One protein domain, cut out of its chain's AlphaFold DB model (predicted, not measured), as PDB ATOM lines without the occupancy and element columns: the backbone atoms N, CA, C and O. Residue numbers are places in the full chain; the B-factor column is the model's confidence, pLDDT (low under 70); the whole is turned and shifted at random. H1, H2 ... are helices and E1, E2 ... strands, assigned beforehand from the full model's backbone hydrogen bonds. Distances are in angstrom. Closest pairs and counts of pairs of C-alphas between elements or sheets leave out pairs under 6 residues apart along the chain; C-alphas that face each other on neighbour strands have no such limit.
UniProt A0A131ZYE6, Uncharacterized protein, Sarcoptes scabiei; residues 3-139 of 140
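AT A GLANCE: This is residues 3 to 139 of the 140 residues of an uncharacterized protein of Sarcoptes scabiei (UniProt A0A131ZYE6). A strongly twisted sheet of seven strands is a wall with helices over one face: H2 over E1 and E6 and H3 over E7, running the same way side by side, and little H1 beside the strands. At the other end the sheet turns away into the E2 and E3 hairpin, and the tip of the E4 and E5 hairpin, residues 54 to 59, sticks out free. The printed part has 137 residues with three named helices and seven named strands, in the order E1 E2 E3 E4 E5 H1 E6 H2 E7 H3; the mixed sheet runs E2 E3 E4 E5 E1 E6 E7, and the class is mixed, helices and strands. The whole is compact, with a radius of gyration of the C-alphas of 16.6 A and spans of 49 by 45 by 31 A.

HOW THE PARTS SIT: E1, residues 3 to 9, is antiparallel to its neighbours E5, residues 59 to 67 (N 6 and O 65, 2.8 A), and E6, residues 81 to 88 (N 5 and O 85, 2.8 A), these pairs being within hydrogen-bond range. E2, residues 19 to 24, E3, residues 27 to 32, E4, residues 45 to 54, and E5 form a meander, each strand the antiparallel neighbour of the one before; N 22 and O 29, 2.7 A, N 30 and O 46, 2.8 A, and N 51 and O 62, 2.9 A, are within range. E4 is staggered, pairing with E3 over residues 45 to 48 and with E5 over 49 to 54. H1, residues 75 to 80, is on the sheet at a height of 8.1 A, over none of its strands; its closest C-alphas to E1 are Phe 80 and Val 8, 5.4 A. E5, H1 and E6 form a split strand-helix-strand unit, with E1 between the strands, and a right-handed crossover. E6, H2, residues 95 to 106, and E7, residues 114 to 119, form a strand-helix-strand unit of parallel neighbours, also right-handed; N 86 and O 116 are 2.8 A apart. H2, on the same face as H1, runs along E6 at 4 degrees on the local plane, height 9.3 A. H3, residues 130 to 139, is over E7 at a height of 9.8 A; H2 and H3 only just touch, with 3 pairs of C-alphas within 8 A, residues 96 to 99 of H2 alone, closest Leu 96 and Val 133, 7.5 A, at a shallow tilt of 14 degrees. Every O i to N i+4 pair is within range in H3, 6 of 8 in H2, and 0 of 2 in H1, where 3 of 3 O i to N i+3 pairs are.

IN THESE COORDINATES: E1 begins at C-alpha 3 (131.003, 133.048, 120.190) and is 19.9 A long. E4 is 26.9 A, E5 25.8 A, E6 19.8 A and H2 16.5 A. H3 ends at C-alpha 139 (126.962, 135.950, 102.555).

THE WHOLE: The farthest C-alphas, Ser 15 and Asn 125, are 50.8 A apart. The printed part has no cut, and the E3 to E4 link is long. Confidence is under 70 in residues 11 to 18, 25 to 26 and 34 to 41.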
ATOM      1  N   SER A   3     132.092 133.641 119.400       87.88
ATOM      2  CA  SER A   3     131.003 133.048 120.190       87.88
ATOM      3  C   SER A   3     129.645 133.533 119.680       87.88
ATOM      4  O   SER A   3     129.560 134.542 118.976       87.88
ATOM      5  N   MET A   4     128.579 132.803 120.003       89.62
ATOM      6  CA  MET A   4     127.221 133.118 119.564       89.62
ATOM      7  C   MET A   4     126.296 133.350 120.756       89.62
ATOM      8  O   MET A   4     126.213 132.530 121.666       89.62
ATOM      9  N   LEU A   5     125.539 134.439 120.702       89.62
ATOM     10  CA  LEU A   5     124.386 134.698 121.550       89.62
ATOM     11  C   LEU A   5     123.111 134.469 120.734       89.62
ATOM     12  O   LEU A   5     122.883 135.146 119.734       89.62
ATOM     13  N   MET A   6     122.263 133.544 121.169       88.62
ATOM     14  CA  MET A   6     120.966 133.270 120.550       88.62
ATOM     15  C   MET A   6     119.843 133.949 121.332       88.62
ATOM     16  O   MET A   6     119.848 133.966 122.564       88.62
ATOM     17  N   ILE A   7     118.864 134.475 120.600       88.00
ATOM     18  CA  ILE A   7     117.651 135.110 121.108       88.00
ATOM     19  C   ILE A   7     116.485 134.174 120.815       88.00
ATOM     20  O   ILE A   7     116.081 133.997 119.662       88.00
ATOM     21  N   VAL A   8     115.941 133.593 121.874       80.38
ATOM     22  CA  VAL A   8     114.862 132.611 121.813       80.38
ATOM     23  C   VAL A   8     113.601 133.226 122.399       80.38
ATOM     24  O   VAL A   8     113.623 133.746 123.515       80.38
ATOM     25  N   ASP A   9     112.503 133.188 121.652       81.00
ATOM     26  CA  ASP A   9     111.219 133.683 122.154       81.00
ATOM     27  C   ASP A   9     110.543 132.630 123.032       81.00
ATOM     28  O   ASP A   9     110.523 131.437 122.714       81.00
ATOM     29  N   ASN A  10     109.946 133.089 124.128       70.06
ATOM     30  CA  ASN A  10     109.025 132.279 124.899       70.06
ATOM     31  C   ASN A  10     107.642 132.387 124.257       70.06
ATOM     32  O   ASN A  10     106.805 133.172 124.705       70.06
ATOM     33  N   ALA A  11     107.385 131.616 123.204       58.09
ATOM     34  CA  ALA A  11     106.066 131.601 122.592       58.09
ATOM     35  C   ALA A  11     105.063 130.893 123.524       58.09
ATOM     36  O   ALA A  11     104.704 129.742 123.300       58.09
ATOM     37  N   GLU A  12     104.547 131.602 124.537       55.00
ATOM     38  CA  GLU A  12     103.509 131.121 125.472       55.00
ATOM     39  C   GLU A  12     102.231 130.627 124.754       55.00
ATOM     40  O   GLU A  12     101.385 129.979 125.362       55.00
ATOM     41  N   ASN A  13     102.101 130.898 123.447       44.69
ATOM     42  CA  ASN A  13     100.960 130.548 122.601       44.69
ATOM     43  C   ASN A  13     101.219 129.450 121.548       44.69
ATOM     44  O   ASN A  13     100.281 129.098 120.829       44.69
ATOM     45  N   ARG A  14     102.435 128.893 121.414       50.69
ATOM     46  CA  ARG A  14     102.649 127.708 120.563       50.69
ATOM     47  C   ARG A  14     102.526 126.466 121.438       50.69
ATOM     48  O   ARG A  14     103.310 126.242 122.344       50.69
ATOM     49  N   SER A  15     101.487 125.678 121.193       43.38
ATOM     50  CA  SER A  15     101.071 124.523 121.994       43.38
ATOM     51  C   SER A  15     102.026 123.317 121.958       43.38
ATOM     52  O   SER A  15     101.572 122.201 122.212       43.38
ATOM     53  N   SER A  16     103.305 123.481 121.616       49.31
ATOM     54  CA  SER A  16     104.262 122.376 121.544       49.31
ATOM     55  C   SER A  16     105.192 122.392 122.757       49.31
ATOM     56  O   SER A  16     105.805 123.393 123.108       49.31
ATOM     57  N   HIS A  17     105.228 121.260 123.454       55.41
ATOM     58  CA  HIS A  17     106.009 121.005 124.663       55.41
ATOM     59  C   HIS A  17     107.512 120.863 124.354       55.41
ATOM     60  O   HIS A  17     108.149 119.928 124.800       55.41
ATOM     61  N   GLU A  18     108.094 121.709 123.511       66.62
ATOM     62  CA  GLU A  18     109.436 121.428 122.973       66.62
ATOM     63  C   GLU A  18     110.557 121.781 123.948       66.62
ATOM     64  O   GLU A  18     111.581 121.097 123.997       66.62
ATOM     65  N   PHE A  19     110.345 122.804 124.775       72.25
ATOM     66  CA  PHE A  19     111.230 123.121 125.884       72.25
ATOM     67  C   PHE A  19     110.490 123.852 127.001       72.25
ATOM     68  O   PHE A  19     109.459 124.495 126.787       72.25
ATOM     69  N   ARG A  20     111.038 123.774 128.215       77.75
ATOM     70  CA  ARG A  20     110.503 124.443 129.401       77.75
ATOM     71  C   ARG A  20     111.608 125.154 130.185       77.75
ATOM     72  O   ARG A  20     112.675 124.580 130.402       77.75
ATOM     73  N   PRO A  21     111.363 126.386 130.658       74.94
ATOM     74  CA  PRO A  21     112.288 127.060 131.554       74.94
ATOM     75  C   PRO A  21     112.194 126.472 132.968       74.94
ATOM     76  O   PRO A  21     111.112 126.389 133.554       74.94
ATOM     77  N   ILE A  22     113.341 126.137 133.547       80.44
ATOM     78  CA  ILE A  22     113.519 125.790 134.954       80.44
ATOM     79  C   ILE A  22     114.260 126.923 135.647       80.44
ATOM     80  O   ILE A  22     115.319 127.362 135.203       80.44
ATOM     81  N   TYR A  23     113.685 127.389 136.752       77.50
ATOM     82  CA  TYR A  23     114.247 128.446 137.580       77.50
ATOM     83  C   TYR A  23     114.920 127.807 138.787       77.50
ATOM     84  O   TYR A  23     114.247 127.286 139.679       77.50
ATOM     85  N   GLU A  24     116.244 127.856 138.818       75.31
ATOM     86  CA  GLU A  24     117.048 127.372 139.933       75.31
ATOM     87  C   GLU A  24     117.692 128.554 140.660       75.31
ATOM     88  O   GLU A  24     117.800 129.661 140.134       75.31
ATOM     89  N   CYS A  25     118.171 128.334 141.886       63.59
ATOM     90  CA  CYS A  25     118.861 129.386 142.645       63.59
ATOM     91  C   CYS A  25     120.132 129.905 141.936       63.59
ATOM     92  O   CYS A  25     120.599 130.997 142.247       63.59
ATOM     93  N   SER A  26     120.689 129.123 141.006       69.31
ATOM     94  CA  SER A  26     121.901 129.408 140.231       69.31
ATOM     95  C   SER A  26     121.655 130.047 138.861       69.31
ATOM     96  O   SER A  26     122.624 130.468 138.234       69.31
ATOM     97  N   GLY A  27     120.412 130.122 138.377       80.88
ATOM     98  CA  GLY A  27     120.120 130.635 137.037       80.88
ATOM     99  C   GLY A  27     118.862 130.040 136.413       80.88
ATOM    100  O   GLY A  27     118.035 129.437 137.097       80.88
ATOM    101  N   ILE A  28     118.714 130.235 135.103       84.25
ATOM    102  CA  ILE A  28     117.596 129.695 134.325       84.25
ATOM    103  C   ILE A  28     118.153 128.677 133.339       84.25
ATOM    104  O   ILE A  28     119.101 128.961 132.609       84.25
ATOM    105  N   THR A  29     117.540 127.505 133.299       86.38
ATOM    106  CA  THR A  29     117.889 126.430 132.371       86.38
ATOM    107  C   THR A  29     116.695 126.170 131.466       86.38
ATOM    108  O   THR A  29     115.580 126.047 131.961       86.38
ATOM    109  N   LEU A  30     116.896 126.083 130.154       85.12
ATOM    110  CA  LEU A  30     115.888 125.515 129.260       85.12
ATOM    111  C   LEU A  30     116.118 124.008 129.205       85.12
ATOM    112  O   LEU A  30     117.188 123.569 128.789       85.12
ATOM    113  N   GLU A  31     115.144 123.230 129.663       84.69
ATOM    114  CA  GLU A  31     115.110 121.783 129.449       84.69
ATOM    115  C   GLU A  31     114.319 121.472 128.188       84.69
ATOM    116  O   GLU A  31     113.248 122.042 127.984       84.69
ATOM    117  N   PHE A  32     114.826 120.547 127.384       80.50
ATOM    118  CA  PHE A  32     114.154 120.071 126.181       80.50
ATOM    119  C   PHE A  32     113.417 118.768 126.493       80.50
ATOM    120  O   PHE A  32     113.958 117.911 127.196       80.50
ATOM    121  N   ASP A  33     112.189 118.612 125.998       70.06
ATOM    122  CA  ASP A  33     111.421 117.394 126.269       70.06
ATOM    123  C   ASP A  33     112.081 116.172 125.601       70.06
ATOM    124  O   ASP A  33     112.411 116.163 124.415       70.06
ATOM    125  N   ASP A  34     112.234 115.108 126.390       57.88
ATOM    126  CA  ASP A  34     112.998 113.873 126.127       57.88
ATOM    127  C   ASP A  34     112.442 112.978 124.986       57.88
ATOM    128  O   ASP A  34     112.748 111.785 124.911       57.88
ATOM    129  N   VAL A  35     111.591 113.493 124.092       53.31
ATOM    130  CA  VAL A  35     110.855 112.665 123.115       53.31
ATOM    131  C   VAL A  35     111.740 112.188 121.950       53.31
ATOM    132  O   VAL A  35     111.336 111.302 121.199       53.31
ATOM    133  N   ILE A  36     112.968 112.694 121.807       50.50
ATOM    134  CA  ILE A  36     113.810 112.406 120.639       50.50
ATOM    135  C   ILE A  36     115.045 111.585 121.027       50.50
ATOM    136  O   ILE A  36     115.964 112.053 121.691       50.50
ATOM    137  N   ASP A  37     114.998 110.325 120.595       48.53
ATOM    138  CA  ASP A  37     116.077 109.361 120.369       48.53
ATOM    139  C   ASP A  37     117.462 109.718 120.963       48.53
ATOM    140  O   ASP A  37     118.258 110.470 120.394       48.53
ATOM    141  N   LYS A  38     117.796 109.096 122.105       48.91
ATOM    142  CA  LYS A  38     119.078 109.255 122.829       48.91
ATOM    143  C   LYS A  38     120.319 108.836 122.020       48.91
ATOM    144  O   LYS A  38     121.433 108.909 122.536       48.91
ATOM    145  N   SER A  39     120.151 108.380 120.780       51.22
ATOM    146  CA  SER A  39     121.227 107.942 119.891       51.22
ATOM    147  C   SER A  39     122.028 109.086 119.252       51.22
ATOM    148  O   SER A  39     123.149 108.838 118.812       51.22
ATOM    149  N   ILE A  40     121.519 110.328 119.246       58.03
ATOM    150  CA  ILE A  40     122.133 111.446 118.491       58.03
ATOM    151  C   ILE A  40     123.005 112.376 119.367       58.03
ATOM    152  O   ILE A  40     123.713 113.236 118.854       58.03
ATOM    153  N   GLY A  41     123.056 112.189 120.691       63.78
ATOM    154  CA  GLY A  41     123.893 113.037 121.561       63.78
ATOM    155  C   GLY A  41     123.429 114.502 121.621       63.78
ATOM    156  O   GLY A  41     124.247 115.404 121.798       63.78
ATOM    157  N   LEU A  42     122.122 114.729 121.453       71.94
ATOM    158  CA  LEU A  42     121.486 116.045 121.510       71.94
ATOM    159  C   LEU A  42     121.641 116.699 122.890       71.94
ATOM    160  O   LEU A  42     121.708 116.026 123.922       71.94
ATOM    161  N   CYS A  43     121.666 118.031 122.902       76.44
ATOM    162  CA  CYS A  43     121.672 118.815 124.128       76.44
ATOM    163  C   CYS A  43     120.337 118.644 124.875       76.44
ATOM    164  O   CYS A  43     119.288 118.997 124.346       76.44
ATOM    165  N   SER A  44     120.372 118.103 126.098       76.94
ATOM    166  CA  SER A  44     119.174 117.878 126.927       76.94
ATOM    167  C   SER A  44     118.750 119.102 127.740       76.94
ATOM    168  O   SER A  44     117.596 119.219 128.145       76.94
ATOM    169  N   SER A  45     119.678 120.028 127.985       83.94
ATOM    170  CA  SER A  45     119.393 121.286 128.665       83.94
ATOM    171  C   SER A  45     120.465 122.331 128.385       83.94
ATOM    172  O   SER A  45     121.622 121.989 128.120       83.94
ATOM    173  N   ILE A  46     120.096 123.606 128.476       87.88
ATOM    174  CA  ILE A  46     121.039 124.707 128.300       87.88
ATOM    175  C   ILE A  46     120.782 125.860 129.266       87.88
ATOM    176  O   ILE A  46     119.643 126.262 129.493       87.88
ATOM    177  N   GLN A  47     121.862 126.395 129.838       88.81
ATOM    178  CA  GLN A  47     121.794 127.597 130.660       88.81
ATOM    179  C   GLN A  47     121.467 128.812 129.799       88.81
ATOM    180  O   GLN A  47     121.944 128.950 128.674       88.81
ATOM    181  N   CYS A  48     120.648 129.699 130.346       90.19
ATOM    182  CA  CYS A  48     120.218 130.904 129.669       90.19
ATOM    183  C   CYS A  48     119.996 132.049 130.658       90.19
ATOM    184  O   CYS A  48     119.837 131.865 131.870       90.19
ATOM    185  N   HIS A  49     119.927 133.254 130.108       89.50
ATOM    186  CA  HIS A  49     119.443 134.431 130.804       89.50
ATOM    187  C   HIS A  49     118.046 134.777 130.309       89.50
ATOM    188  O   HIS A  49     117.766 134.734 129.119       89.50
ATOM    189  N   CYS A  50     117.159 135.161 131.218       88.38
ATOM    190  CA  CYS A  50     115.864 135.709 130.843       88.38
ATOM    191  C   CYS A  50     115.950 137.231 130.796       88.38
ATOM    192  O   CYS A  50     116.368 137.856 131.773       88.38
ATOM    193  N   ALA A  51     115.472 137.823 129.706       87.12
ATOM    194  CA  ALA A  51     115.299 139.260 129.581       87.12
ATOM    195  C   ALA A  51     113.850 139.595 129.212       87.12
ATOM    196  O   ALA A  51     113.177 138.854 128.495       87.12
ATOM    197  N   ILE A  52     113.367 140.728 129.718       88.25
ATOM    198  CA  ILE A  52     112.081 141.298 129.320       88.25
ATOM    199  C   ILE A  52     112.386 142.420 128.335       88.25
ATOM    200  O   ILE A  52     113.056 143.393 128.684       88.25
ATOM    201  N   LEU A  53     111.911 142.266 127.105       85.44
ATOM    202  CA  LEU A  53     111.951 143.302 126.087       85.44
ATOM    203  C   LEU A  53     110.646 144.079 126.146       85.44
ATOM    204  O   LEU A  53     109.591 143.566 125.776       85.44
ATOM    205  N   ASP A  54     110.735 145.319 126.606       88.88
ATOM    206  CA  ASP A  54     109.601 146.228 126.666       88.88
ATOM    207  C   ASP A  54     109.743 147.323 125.610       88.88
ATOM    208  O   ASP A  54     110.785 147.977 125.498       88.88
ATOM    209  N   ASN A  55     108.699 147.516 124.812       85.81
ATOM    210  CA  ASN A  55     108.617 148.611 123.862       85.81
ATOM    211  C   ASN A  55     107.231 149.264 123.913       85.81
ATOM    212  O   ASN A  55     106.327 148.841 124.624       85.81
ATOM    213  N   LYS A  56     107.044 150.325 123.124       91.88
ATOM    214  CA  LYS A  56     105.796 151.102 123.117       91.88
ATOM    215  C   LYS A  56     104.536 150.275 122.791       91.88
ATOM    216  O   LYS A  56     103.437 150.697 123.142       91.88
ATOM    217  N   TYR A  57     104.678 149.174 122.062       89.88
ATOM    218  CA  TYR A  57     103.577 148.394 121.496       89.88
ATOM    219  C   TYR A  57     103.329 147.080 122.234       89.88
ATOM    220  O   TYR A  57     102.190 146.620 122.262       89.88
ATOM    221  N   TYR A  58     104.370 146.472 122.799       84.00
ATOM    222  CA  TYR A  58     104.275 145.212 123.519       84.00
ATOM    223  C   TYR A  58     105.451 145.017 124.474       84.00
ATOM    224  O   TYR A  58     106.546 145.544 124.275       84.00
ATOM    225  N   THR A  59     105.209 144.171 125.466       86.31
ATOM    226  CA  THR A  59     106.229 143.595 126.333       86.31
ATOM    227  C   THR A  59     106.334 142.113 125.992       86.31
ATOM    228  O   THR A  59     105.311 141.433 125.916       86.31
ATOM    229  N   THR A  60     107.543 141.604 125.774       85.75
ATOM    230  CA  THR A  60     107.789 140.173 125.558       85.75
ATOM    231  C   THR A  60     108.933 139.668 126.428       85.75
ATOM    232  O   THR A  60     109.775 140.440 126.893       85.75
ATOM    233  N   LYS A  61     108.959 138.360 126.654       86.62
ATOM    234  CA  LYS A  61     109.994 137.670 127.410       86.62
ATOM    235  C   LYS A  61     110.831 136.831 126.459       86.62
ATOM    236  O   LYS A  61     110.301 135.959 125.782       86.62
ATOM    237  N   ILE A  62     112.135 137.065 126.474       88.62
ATOM    238  CA  ILE A  62     113.098 136.323 125.666       88.62
ATOM    239  C   ILE A  62     114.099 135.587 126.551       88.62
ATOM    240  O   ILE A  62     114.403 136.012 127.673       88.62
ATOM    241  N   TYR A  63     114.642 134.503 126.014       91.00
ATOM    242  CA  TYR A  63     115.776 133.790 126.573       91.00
ATOM    243  C   TYR A  63     117.015 134.046 125.721       91.00
ATOM    244  O   TYR A  63     116.986 133.955 124.495       91.00
ATOM    245  N   LEU A  64     118.098 134.394 126.397       92.00
ATOM    246  CA  LEU A  64     119.406 134.665 125.836       92.00
ATOM    247  C   LEU A  64     120.313 133.483 126.155       92.00
ATOM    248  O   LEU A  64     120.496 133.146 127.327       92.00
ATOM    249  N   ILE A  65     120.853 132.851 125.122       92.00
ATOM    250  CA  ILE A  65     121.664 131.639 125.248       92.00
ATOM    251  C   ILE A  65     123.036 131.907 124.652       92.00
ATOM    252  O   ILE A  65     123.137 132.213 123.467       92.00
ATOM    253  N   GLU A  66     124.079 131.769 125.460       92.75
ATOM    254  CA  GLU A  66     125.459 131.928 125.013       92.75
ATOM    255  C   GLU A  66     126.072 130.568 124.657       92.75
ATOM    256  O   GLU A  66     125.919 129.580 125.384       92.75
ATOM    257  N   LEU A  67     126.749 130.514 123.513       92.00
ATOM    258  CA  LEU A  67     127.434 129.342 122.992       92.00
ATOM    259  C   LEU A  67     128.867 129.691 122.593       92.00
ATOM    260  O   LEU A  67     129.098 130.513 121.707       92.00
ATOM    261  N   ASP A  68     129.819 128.975 123.185       89.06
ATOM    262  CA  ASP A  68     131.234 129.056 122.808       89.06
ATOM    263  C   ASP A  68     131.567 128.222 121.560       89.06
ATOM    264  O   ASP A  68     132.524 128.518 120.851       89.06
ATOM    265  N   GLU A  69     130.785 127.174 121.283       88.06
ATOM    266  CA  GLU A  69     130.913 126.297 120.111       88.06
ATOM    267  C   GLU A  69     129.516 125.798 119.674       88.06
ATOM    268  O   GLU A  69     128.602 125.745 120.511       88.06
ATOM    269  N   PRO A  70     129.331 125.401 118.397       88.38
ATOM    270  CA  PRO A  70     128.062 124.869 117.900       88.38
ATOM    271  C   PRO A  70     127.573 123.651 118.698       88.38
ATOM    272  O   PRO A  70     128.347 122.743 119.013       88.38
ATOM    273  N   LYS A  71     126.271 123.601 119.000       87.69
ATOM    274  CA  LYS A  71     125.626 122.485 119.717       87.69
ATOM    275  C   LYS A  71     124.385 122.012 118.980       87.69
ATOM    276  O   LYS A  71     123.605 122.821 118.508       87.69
ATOM    277  N   LEU A  72     124.145 120.709 118.917       86.00
ATOM    278  CA  LEU A  72     122.922 120.204 118.295       86.00
ATOM    279  C   LEU A  72     121.761 120.228 119.294       86.00
ATOM    280  O   LEU A  72     121.825 119.592 120.351       86.00
ATOM    281  N   PHE A  73     120.707 120.953 118.934       84.00
ATOM    282  CA  PHE A  73     119.421 120.952 119.624       84.00
ATOM    283  C   PHE A  73     118.405 120.069 118.888       84.00
ATOM    284  O   PHE A  73     118.619 119.742 117.716       84.00
ATOM    285  N   PRO A  74     117.306 119.678 119.556       82.12
ATOM    286  CA  PRO A  74     116.141 119.113 118.881       82.12
ATOM    287  C   PRO A  74     115.697 119.981 117.696       82.12
ATOM    288  O   PRO A  74     115.692 121.202 117.807       82.12
ATOM    289  N   GLU A  75     115.304 119.359 116.583       80.69
ATOM    290  CA  GLU A  75     114.993 120.059 115.326       80.69
ATOM    291  C   GLU A  75     113.940 121.166 115.500       80.69
ATOM    292  O   GLU A  75     114.145 122.288 115.050       80.69
ATOM    293  N   GLY A  76     112.868 120.895 116.250       78.00
ATOM    294  CA  GLY A  76     111.822 121.891 116.500       78.00
ATOM    295  C   GLY A  76     112.295 123.112 117.303       78.00
ATOM    296  O   GLY A  76     111.762 124.207 117.147       78.00
ATOM    297  N   PHE A  77     113.378 122.990 118.084       83.88
ATOM    298  CA  PHE A  77     113.898 124.122 118.850       83.88
ATOM    299  C   PHE A  77     114.417 125.256 117.959       83.88
ATOM    300  O   PHE A  77     114.296 126.426 118.333       83.88
ATOM    301  N   TYR A  78     114.963 124.943 116.778       86.00
ATOM    302  CA  TYR A  78     115.497 125.966 115.875       86.00
ATOM    303  C   TYR A  78     114.413 126.952 115.400       86.00
ATOM    304  O   TYR A  78     114.729 128.113 115.140       86.00
ATOM    305  N   ASP A  79     113.132 126.559 115.409       83.94
ATOM    306  CA  ASP A  79     111.998 127.435 115.073       83.94
ATOM    307  C   ASP A  79     111.732 128.541 116.101       83.94
ATOM    308  O   ASP A  79     111.019 129.507 115.810       83.94
ATOM    309  N   PHE A  80     112.283 128.416 117.308       86.00
ATOM    310  CA  PHE A  80     112.124 129.402 118.376       86.00
ATOM    311  C   PHE A  80     113.274 130.409 118.424       86.00
ATOM    312  O   PHE A  80     113.194 131.395 119.166       86.00
ATOM    313  N   ILE A  81     114.319 130.206 117.620       89.44
ATOM    314  CA  ILE A  81     115.450 131.124 117.505       89.44
ATOM    315  C   ILE A  81     115.055 132.265 116.563       89.44
ATOM    316  O   ILE A  81     114.975 132.107 115.349       89.44
ATOM    317  N   HIS A  82     114.804 133.439 117.136       89.44
ATOM    318  CA  HIS A  82     114.366 134.624 116.389       89.44
ATOM    319  C   HIS A  82     115.532 135.507 115.960       89.44
ATOM    320  O   HIS A  82     115.416 136.294 115.016       89.44
ATOM    321  N   GLY A  83     116.648 135.407 116.676       92.00
ATOM    322  CA  GLY A  83     117.831 136.176 116.366       92.00
ATOM    323  C   GLY A  83     119.103 135.545 116.889       92.00
ATOM    324  O   GLY A  83     119.090 134.811 117.874       92.00
ATOM    325  N   ILE A  84     120.206 135.896 116.248       94.81
ATOM    326  CA  ILE A  84     121.555 135.547 116.669       94.81
ATOM    327  C   ILE A  84     122.457 136.775 116.615       94.81
ATOM    328  O   ILE A  84     122.326 137.648 115.749       94.81
ATOM    329  N   VAL A  85     123.408 136.813 117.536       94.38
ATOM    330  CA  VAL A  85     124.521 137.753 117.537       94.38
ATOM    331  C   VAL A  85     125.804 136.941 117.631       94.38
ATOM    332  O   VAL A  85     126.002 136.216 118.598       94.38
ATOM    333  N   ILE A  86     126.669 137.054 116.632       94.44
ATOM    334  CA  ILE A  86     127.983 136.420 116.630       94.44
ATOM    335  C   ILE A  86     129.000 137.476 117.032       94.44
ATOM    336  O   ILE A  86     129.174 138.479 116.334       94.44
ATOM    337  N   LEU A  87     129.649 137.262 118.169       93.00
ATOM    338  CA  LEU A  87     130.722 138.110 118.665       93.00
ATOM    339  C   LEU A  87     132.021 137.649 118.017       93.00
ATOM    340  O   LEU A  87     132.397 136.486 118.128       93.00
ATOM    341  N   ALA A  88     132.691 138.548 117.309       92.62
ATOM    342  CA  ALA A  88     133.888 138.254 116.540       92.62
ATOM    343  C   ALA A  88     135.035 139.151 117.010       92.62
ATOM    344  O   ALA A  88     134.946 140.370 116.895       92.62
ATOM    345  N   ASP A  89     136.128 138.574 117.512       92.06
ATOM    346  CA  ASP A  89     137.340 139.344 117.822       92.06
ATOM    347  C   ASP A  89     138.257 139.418 116.588       92.06
ATOM    348  O   ASP A  89     138.938 138.435 116.279       92.06
ATOM    349  N   PRO A  90     138.343 140.566 115.891       91.56
ATOM    350  CA  PRO A  90     139.151 140.713 114.691       91.56
ATOM    351  C   PRO A  90     140.658 140.746 114.992       91.56
ATOM    352  O   PRO A  90     141.464 140.759 114.062       91.56
ATOM    353  N   ASN A  91     141.086 140.773 116.259       92.19
ATOM    354  CA  ASN A  91     142.497 140.606 116.615       92.19
ATOM    355  C   ASN A  91     142.890 139.129 116.772       92.19
ATOM    356  O   ASN A  91     144.081 138.830 116.859       92.19
ATOM    357  N   ASP A  92     141.926 138.205 116.784       91.50
ATOM    358  CA  ASP A  92     142.208 136.773 116.731       91.50
ATOM    359  C   ASP A  92     142.407 136.322 115.278       91.50
ATOM    360  O   ASP A  92     141.515 136.434 114.437       91.50
ATOM    361  N   ALA A  93     143.569 135.730 114.997       89.69
ATOM    362  CA  ALA A  93     143.894 135.160 113.693       89.69
ATOM    363  C   ALA A  93     142.923 134.048 113.254       89.69
ATOM    364  O   ALA A  93     142.759 133.815 112.057       89.69
ATOM    365  N   ASN A  94     142.255 133.376 114.197       90.38
ATOM    366  CA  ASN A  94     141.276 132.327 113.911       90.38
ATOM    367  C   ASN A  94     139.841 132.851 113.762       90.38
ATOM    368  O   ASN A  94     138.928 132.048 113.575       90.38
ATOM    369  N   CYS A  95     139.615 134.166 113.838       90.25
ATOM    370  CA  CYS A  95     138.276 134.756 113.818       90.25
ATOM    371  C   CYS A  95     137.454 134.337 112.592       90.25
ATOM    372  O   CYS A  95     136.318 133.905 112.754       90.25
ATOM    373  N   LEU A  96     138.021 134.403 111.382       91.25
ATOM    374  CA  LEU A  96     137.304 134.021 110.156       91.25
ATOM    375  C   LEU A  96     136.934 132.533 110.134       91.25
ATOM    376  O   LEU A  96     135.841 132.181 109.714       91.25
ATOM    377  N   ASN A  97     137.813 131.664 110.638       90.25
ATOM    378  CA  ASN A  97     137.511 130.237 110.769       90.25
ATOM    379  C   ASN A  97     136.398 130.002 111.805       90.25
ATOM    380  O   ASN A  97     135.510 129.185 111.597       90.25
ATOM    381  N   GLY A  98     136.413 130.758 112.907       88.75
ATOM    382  CA  GLY A  98     135.336 130.751 113.894       88.75
ATOM    383  C   GLY A  98     133.997 131.169 113.290       88.75
ATOM    384  O   GLY A  98     133.012 130.471 113.483       88.75
ATOM    385  N   LEU A  99     133.972 132.257 112.516       91.38
ATOM    386  CA  LEU A  99     132.784 132.707 111.788       91.38
ATOM    387  C   LEU A  99     132.272 131.628 110.822       91.38
ATOM    388  O   LEU A  99     131.090 131.303 110.837       91.38
ATOM    389  N   GLU A 100     133.159 131.004 110.050       89.62
ATOM    390  CA  GLU A 100     132.775 129.971 109.083       89.62
ATOM    391  C   GLU A 100     132.128 128.740 109.737       89.62
ATOM    392  O   GLU A 100     131.174 128.180 109.197       89.62
ATOM    393  N   LYS A 101     132.580 128.344 110.936       88.25
ATOM    394  CA  LYS A 101     131.918 127.274 111.704       88.25
ATOM    395  C   LYS A 101     130.454 127.601 112.001       88.25
ATOM    396  O   LYS A 101     129.620 126.699 112.024       88.25
ATOM    397  N   TRP A 102     130.151 128.871 112.261       90.38
ATOM    398  CA  TRP A 102     128.796 129.303 112.569       90.38
ATOM    399  C   TRP A 102     127.914 129.353 111.319       90.38
ATOM    400  O   TRP A 102     126.731 129.084 111.457       90.38
ATOM    401  N   SER A 103     128.453 129.572 110.111       88.19
ATOM    402  CA  SER A 103     127.662 129.624 108.862       88.19
ATOM    403  C   SER A 103     126.757 128.399 108.688       88.19
ATOM    404  O   SER A 103     125.543 128.530 108.572       88.19
ATOM    405  N   GLN A 104     127.332 127.195 108.788       82.75
ATOM    406  CA  GLN A 104     126.588 125.929 108.666       82.75
ATOM    407  C   GLN A 104     125.543 125.756 109.772       82.75
ATOM    408  O   GLN A 104     124.530 125.087 109.599       82.75
ATOM    409  N   TYR A 105     125.805 126.344 110.935       86.50
ATOM    410  CA  TYR A 105     124.911 126.269 112.077       86.50
ATOM    411  C   TYR A 105     123.718 127.227 111.934       86.50
ATOM    412  O   TYR A 105     122.607 126.891 112.332       86.50
ATOM    413  N   ILE A 106     123.931 128.386 111.306       88.69
ATOM    414  CA  ILE A 106     122.889 129.368 110.976       88.69
ATOM    415  C   ILE A 106     121.916 128.807 109.935       88.69
ATOM    416  O   ILE A 106     120.727 129.111 110.000       88.69
ATOM    417  N   GLU A 107     122.389 127.974 109.003       86.50
ATOM    418  CA  GLU A 107     121.536 127.320 107.997       86.50
ATOM    419  C   GLU A 107     120.441 126.438 108.621       86.50
ATOM    420  O   GLU A 107     119.387 126.266 108.016       86.50
ATOM    421  N   LEU A 108     120.641 125.936 109.845       85.25
ATOM    422  CA  LEU A 108     119.627 125.167 110.582       85.25
ATOM    423  C   LEU A 108     118.492 126.046 111.135       85.25
ATOM    424  O   LEU A 108     117.456 125.532 111.544       85.25
ATOM    425  N   MET A 109     118.681 127.368 111.179       87.62
ATOM    426  CA  MET A 109     117.777 128.331 111.809       87.62
ATOM    427  C   MET A 109     116.960 129.084 110.752       87.62
ATOM    428  O   MET A 109     117.069 130.305 110.621       87.62
ATOM    429  N   GLU A 110     116.134 128.367 109.985       80.94
ATOM    430  CA  GLU A 110     115.397 128.930 108.837       80.94
ATOM    431  C   GLU A 110     114.538 130.159 109.197       80.94
ATOM    432  O   GLU A 110     114.399 131.086 108.399       80.94
ATOM    433  N   ASN A 111     114.000 130.196 110.420       80.56
ATOM    434  CA  ASN A 111     113.126 131.265 110.913       80.56
ATOM    435  C   ASN A 111     113.869 132.407 111.640       80.56
ATOM    436  O   ASN A 111     113.232 133.343 112.137       80.56
ATOM    437  N   CYS A 112     115.205 132.376 111.692       88.25
ATOM    438  CA  CYS A 112     116.008 133.395 112.363       88.25
ATOM    439  C   CYS A 112     116.006 134.717 111.580       88.25
ATOM    440  O   CYS A 112     116.757 134.911 110.621       88.25
ATOM    441  N   ALA A 113     115.170 135.658 112.023       87.75
ATOM    442  CA  ALA A 113     114.948 136.938 111.354       87.75
ATOM    443  C   ALA A 113     116.085 137.951 111.555       87.75
ATOM    444  O   ALA A 113     116.264 138.850 110.733       87.75
ATOM    445  N   ILE A 114     116.828 137.848 112.659       89.88
ATOM    446  CA  ILE A 114     117.879 138.802 113.023       89.88
ATOM    447  C   ILE A 114     119.220 138.078 113.046       89.88
ATOM    448  O   ILE A 114     119.429 137.185 113.856       89.88
ATOM    449  N   LYS A 115     120.159 138.495 112.200       93.12
ATOM    450  CA  LYS A 115     121.531 137.982 112.200       93.12
ATOM    451  C   LYS A 115     122.479 139.163 112.307       93.12
ATOM    452  O   LYS A 115     122.443 140.064 111.472       93.12
ATOM    453  N   ILE A 116     123.274 139.201 113.369       93.00
ATOM    454  CA  ILE A 116     124.216 140.293 113.619       93.00
ATOM    455  C   ILE A 116     125.597 139.695 113.827       93.00
ATOM    456  O   ILE A 116     125.770 138.823 114.669       93.00
ATOM    457  N   VAL A 117     126.593 140.211 113.114       93.62
ATOM    458  CA  VAL A 117     128.001 139.981 113.441       93.62
ATOM    459  C   VAL A 117     128.531 141.242 114.108       93.62
ATOM    460  O   VAL A 117     128.572 142.311 113.499       93.62
ATOM    461  N   ALA A 118     128.895 141.134 115.381       92.25
ATOM    462  CA  ALA A 118     129.430 142.235 116.165       92.25
ATOM    463  C   ALA A 118     130.935 142.041 116.353       92.25
ATOM    464  O   ALA A 118     131.378 141.047 116.924       92.25
ATOM    465  N   SER A 119     131.731 142.995 115.871       91.56
ATOM    466  CA  SER A 119     133.171 142.984 116.116       91.56
ATOM    467  C   SER A 119     133.487 143.556 117.494       91.56
ATOM    468  O   SER A 119     133.129 144.694 117.795       91.56
ATOM    469  N   GLU A 120     134.192 142.784 118.311       88.56
ATOM    470  CA  GLU A 120     134.620 143.189 119.650       88.56
ATOM    471  C   GLU A 120     136.108 143.548 119.667       88.56
ATOM    472  O   GLU A 120     136.839 143.257 118.728       88.56
ATOM    473  N   ASN A 121     136.573 144.230 120.718       86.38
ATOM    474  CA  ASN A 121     137.991 144.565 120.920       86.38
ATOM    475  C   ASN A 121     138.682 145.268 119.731       86.38
ATOM    476  O   ASN A 121     139.901 145.182 119.589       86.38
ATOM    477  N   CYS A 122     137.947 145.966 118.858       85.38
ATOM    478  CA  CYS A 122     138.517 146.517 117.629       85.38
ATOM    479  C   CYS A 122     139.683 147.477 117.909       85.38
ATOM    480  O   CYS A 122     139.561 148.423 118.690       85.38
ATOM    481  N   THR A 123     140.802 147.264 117.217       84.12
ATOM    482  CA  THR A 123     141.969 148.148 117.263       84.12
ATOM    483  C   THR A 123     142.272 148.695 115.871       84.12
ATOM    484  O   THR A 123     141.763 148.205 114.867       84.12
ATOM    485  N   ASN A 124     143.121 149.721 115.780       81.00
ATOM    486  CA  ASN A 124     143.488 150.304 114.482       81.00
ATOM    487  C   ASN A 124     144.251 149.326 113.563       81.00
ATOM    488  O   ASN A 124     144.278 149.548 112.358       81.00
ATOM    489  N   ASN A 125     144.854 148.267 114.120       82.25
ATOM    490  CA  ASN A 125     145.667 147.276 113.407       82.25
ATOM    491  C   ASN A 125     145.163 145.847 113.683       82.25
ATOM    492  O   ASN A 125     145.940 144.982 114.089       82.25
ATOM    493  N   SER A 126     143.862 145.606 113.516       86.06
ATOM    494  CA  SER A 126     143.296 144.262 113.666       86.06
ATOM    495  C   SER A 126     143.852 143.278 112.631       86.06
ATOM    496  O   SER A 126     144.199 143.652 111.510       86.06
ATOM    497  N   VAL A 127     143.952 142.010 113.036       90.19
ATOM    498  CA  VAL A 127     144.489 140.913 112.216       90.19
ATOM    499  C   VAL A 127     143.542 140.586 111.063       90.19
ATOM    500  O   VAL A 127     143.987 140.332 109.947       90.19
ATOM    501  N   VAL A 128     142.240 140.631 111.331       88.81
ATOM    502  CA  VAL A 128     141.171 140.483 110.346       88.81
ATOM    503  C   VAL A 128     140.652 141.860 109.958       88.81
ATOM    504  O   VAL A 128     140.405 142.713 110.815       88.81
ATOM    505  N   SER A 129     140.491 142.090 108.655       88.56
ATOM    506  CA  SER A 129     140.026 143.379 108.164       88.56
ATOM    507  C   SER A 129     138.512 143.523 108.327       88.56
ATOM    508  O   SER A 129     137.753 142.555 108.278       88.56
ATOM    509  N   LYS A 130     138.047 144.771 108.433       88.00
ATOM    510  CA  LYS A 130     136.612 145.083 108.406       88.00
ATOM    511  C   LYS A 130     135.921 144.532 107.149       88.00
ATOM    512  O   LYS A 130     134.760 144.147 107.216       88.00
ATOM    513  N   ILE A 131     136.622 144.524 106.011       89.44
ATOM    514  CA  ILE A 131     136.075 144.058 104.731       89.44
ATOM    515  C   ILE A 131     135.790 142.555 104.793       89.44
ATOM    516  O   ILE A 131     134.745 142.126 104.323       89.44
ATOM    517  N   ASP A 132     136.660 141.769 105.427       90.12
ATOM    518  CA  ASP A 132     136.473 140.318 105.523       90.12
ATOM    519  C   ASP A 132     135.254 139.957 106.385       90.12
ATOM    520  O   ASP A 132     134.445 139.117 105.996       90.12
ATOM    521  N   VAL A 133     135.070 140.646 107.518       88.88
ATOM    522  CA  VAL A 133     133.888 140.467 108.385       88.88
ATOM    523  C   VAL A 133     132.603 140.921 107.680       88.88
ATOM    524  O   VAL A 133     131.559 140.279 107.816       88.88
ATOM    525  N   GLN A 134     132.668 141.998 106.892       89.25
ATOM    526  CA  GLN A 134     131.529 142.448 106.089       89.25
ATOM    527  C   GLN A 134     131.161 141.418 105.014       89.25
ATOM    528  O   GLN A 134     129.995 141.068 104.902       89.25
ATOM    529  N   ASN A 135     132.140 140.881 104.283       90.69
ATOM    530  CA  ASN A 135     131.899 139.872 103.248       90.69
ATOM    531  C   ASN A 135     131.234 138.612 103.818       90.69
ATOM    532  O   ASN A 135     130.345 138.043 103.186       90.69
ATOM    533  N   TYR A 136     131.643 138.191 105.020       88.94
ATOM    534  CA  TYR A 136     130.977 137.109 105.743       88.94
ATOM    535  C   TYR A 136     129.506 137.440 106.029       88.94
ATOM    536  O   TYR A 136     128.629 136.615 105.780       88.94
ATOM    537  N   SER A 137     129.245 138.659 106.508       87.50
ATOM    538  CA  SER A 137     127.895 139.129 106.845       87.50
ATOM    539  C   SER A 137     127.000 139.274 105.612       87.50
ATOM    540  O   SER A 137     125.804 139.043 105.697       87.50
ATOM    541  N   ASP A 138     127.562 139.637 104.459       86.25
ATOM    542  CA  ASP A 138     126.812 139.754 103.203       86.25
ATOM    543  C   ASP A 138     126.453 138.378 102.606       86.25
ATOM    544  O   ASP A 138     125.589 138.284 101.735       86.25
ATOM    545  N   SER A 139     127.128 137.316 103.060       84.19
ATOM    546  CA  SER A 139     126.962 135.950 102.555       84.19
ATOM    547  C   SER A 139     126.008 135.085 103.394       84.19
ATOM    548  O   SER A 139     125.663 133.998 102.933       84.19
TER     549      SER A 139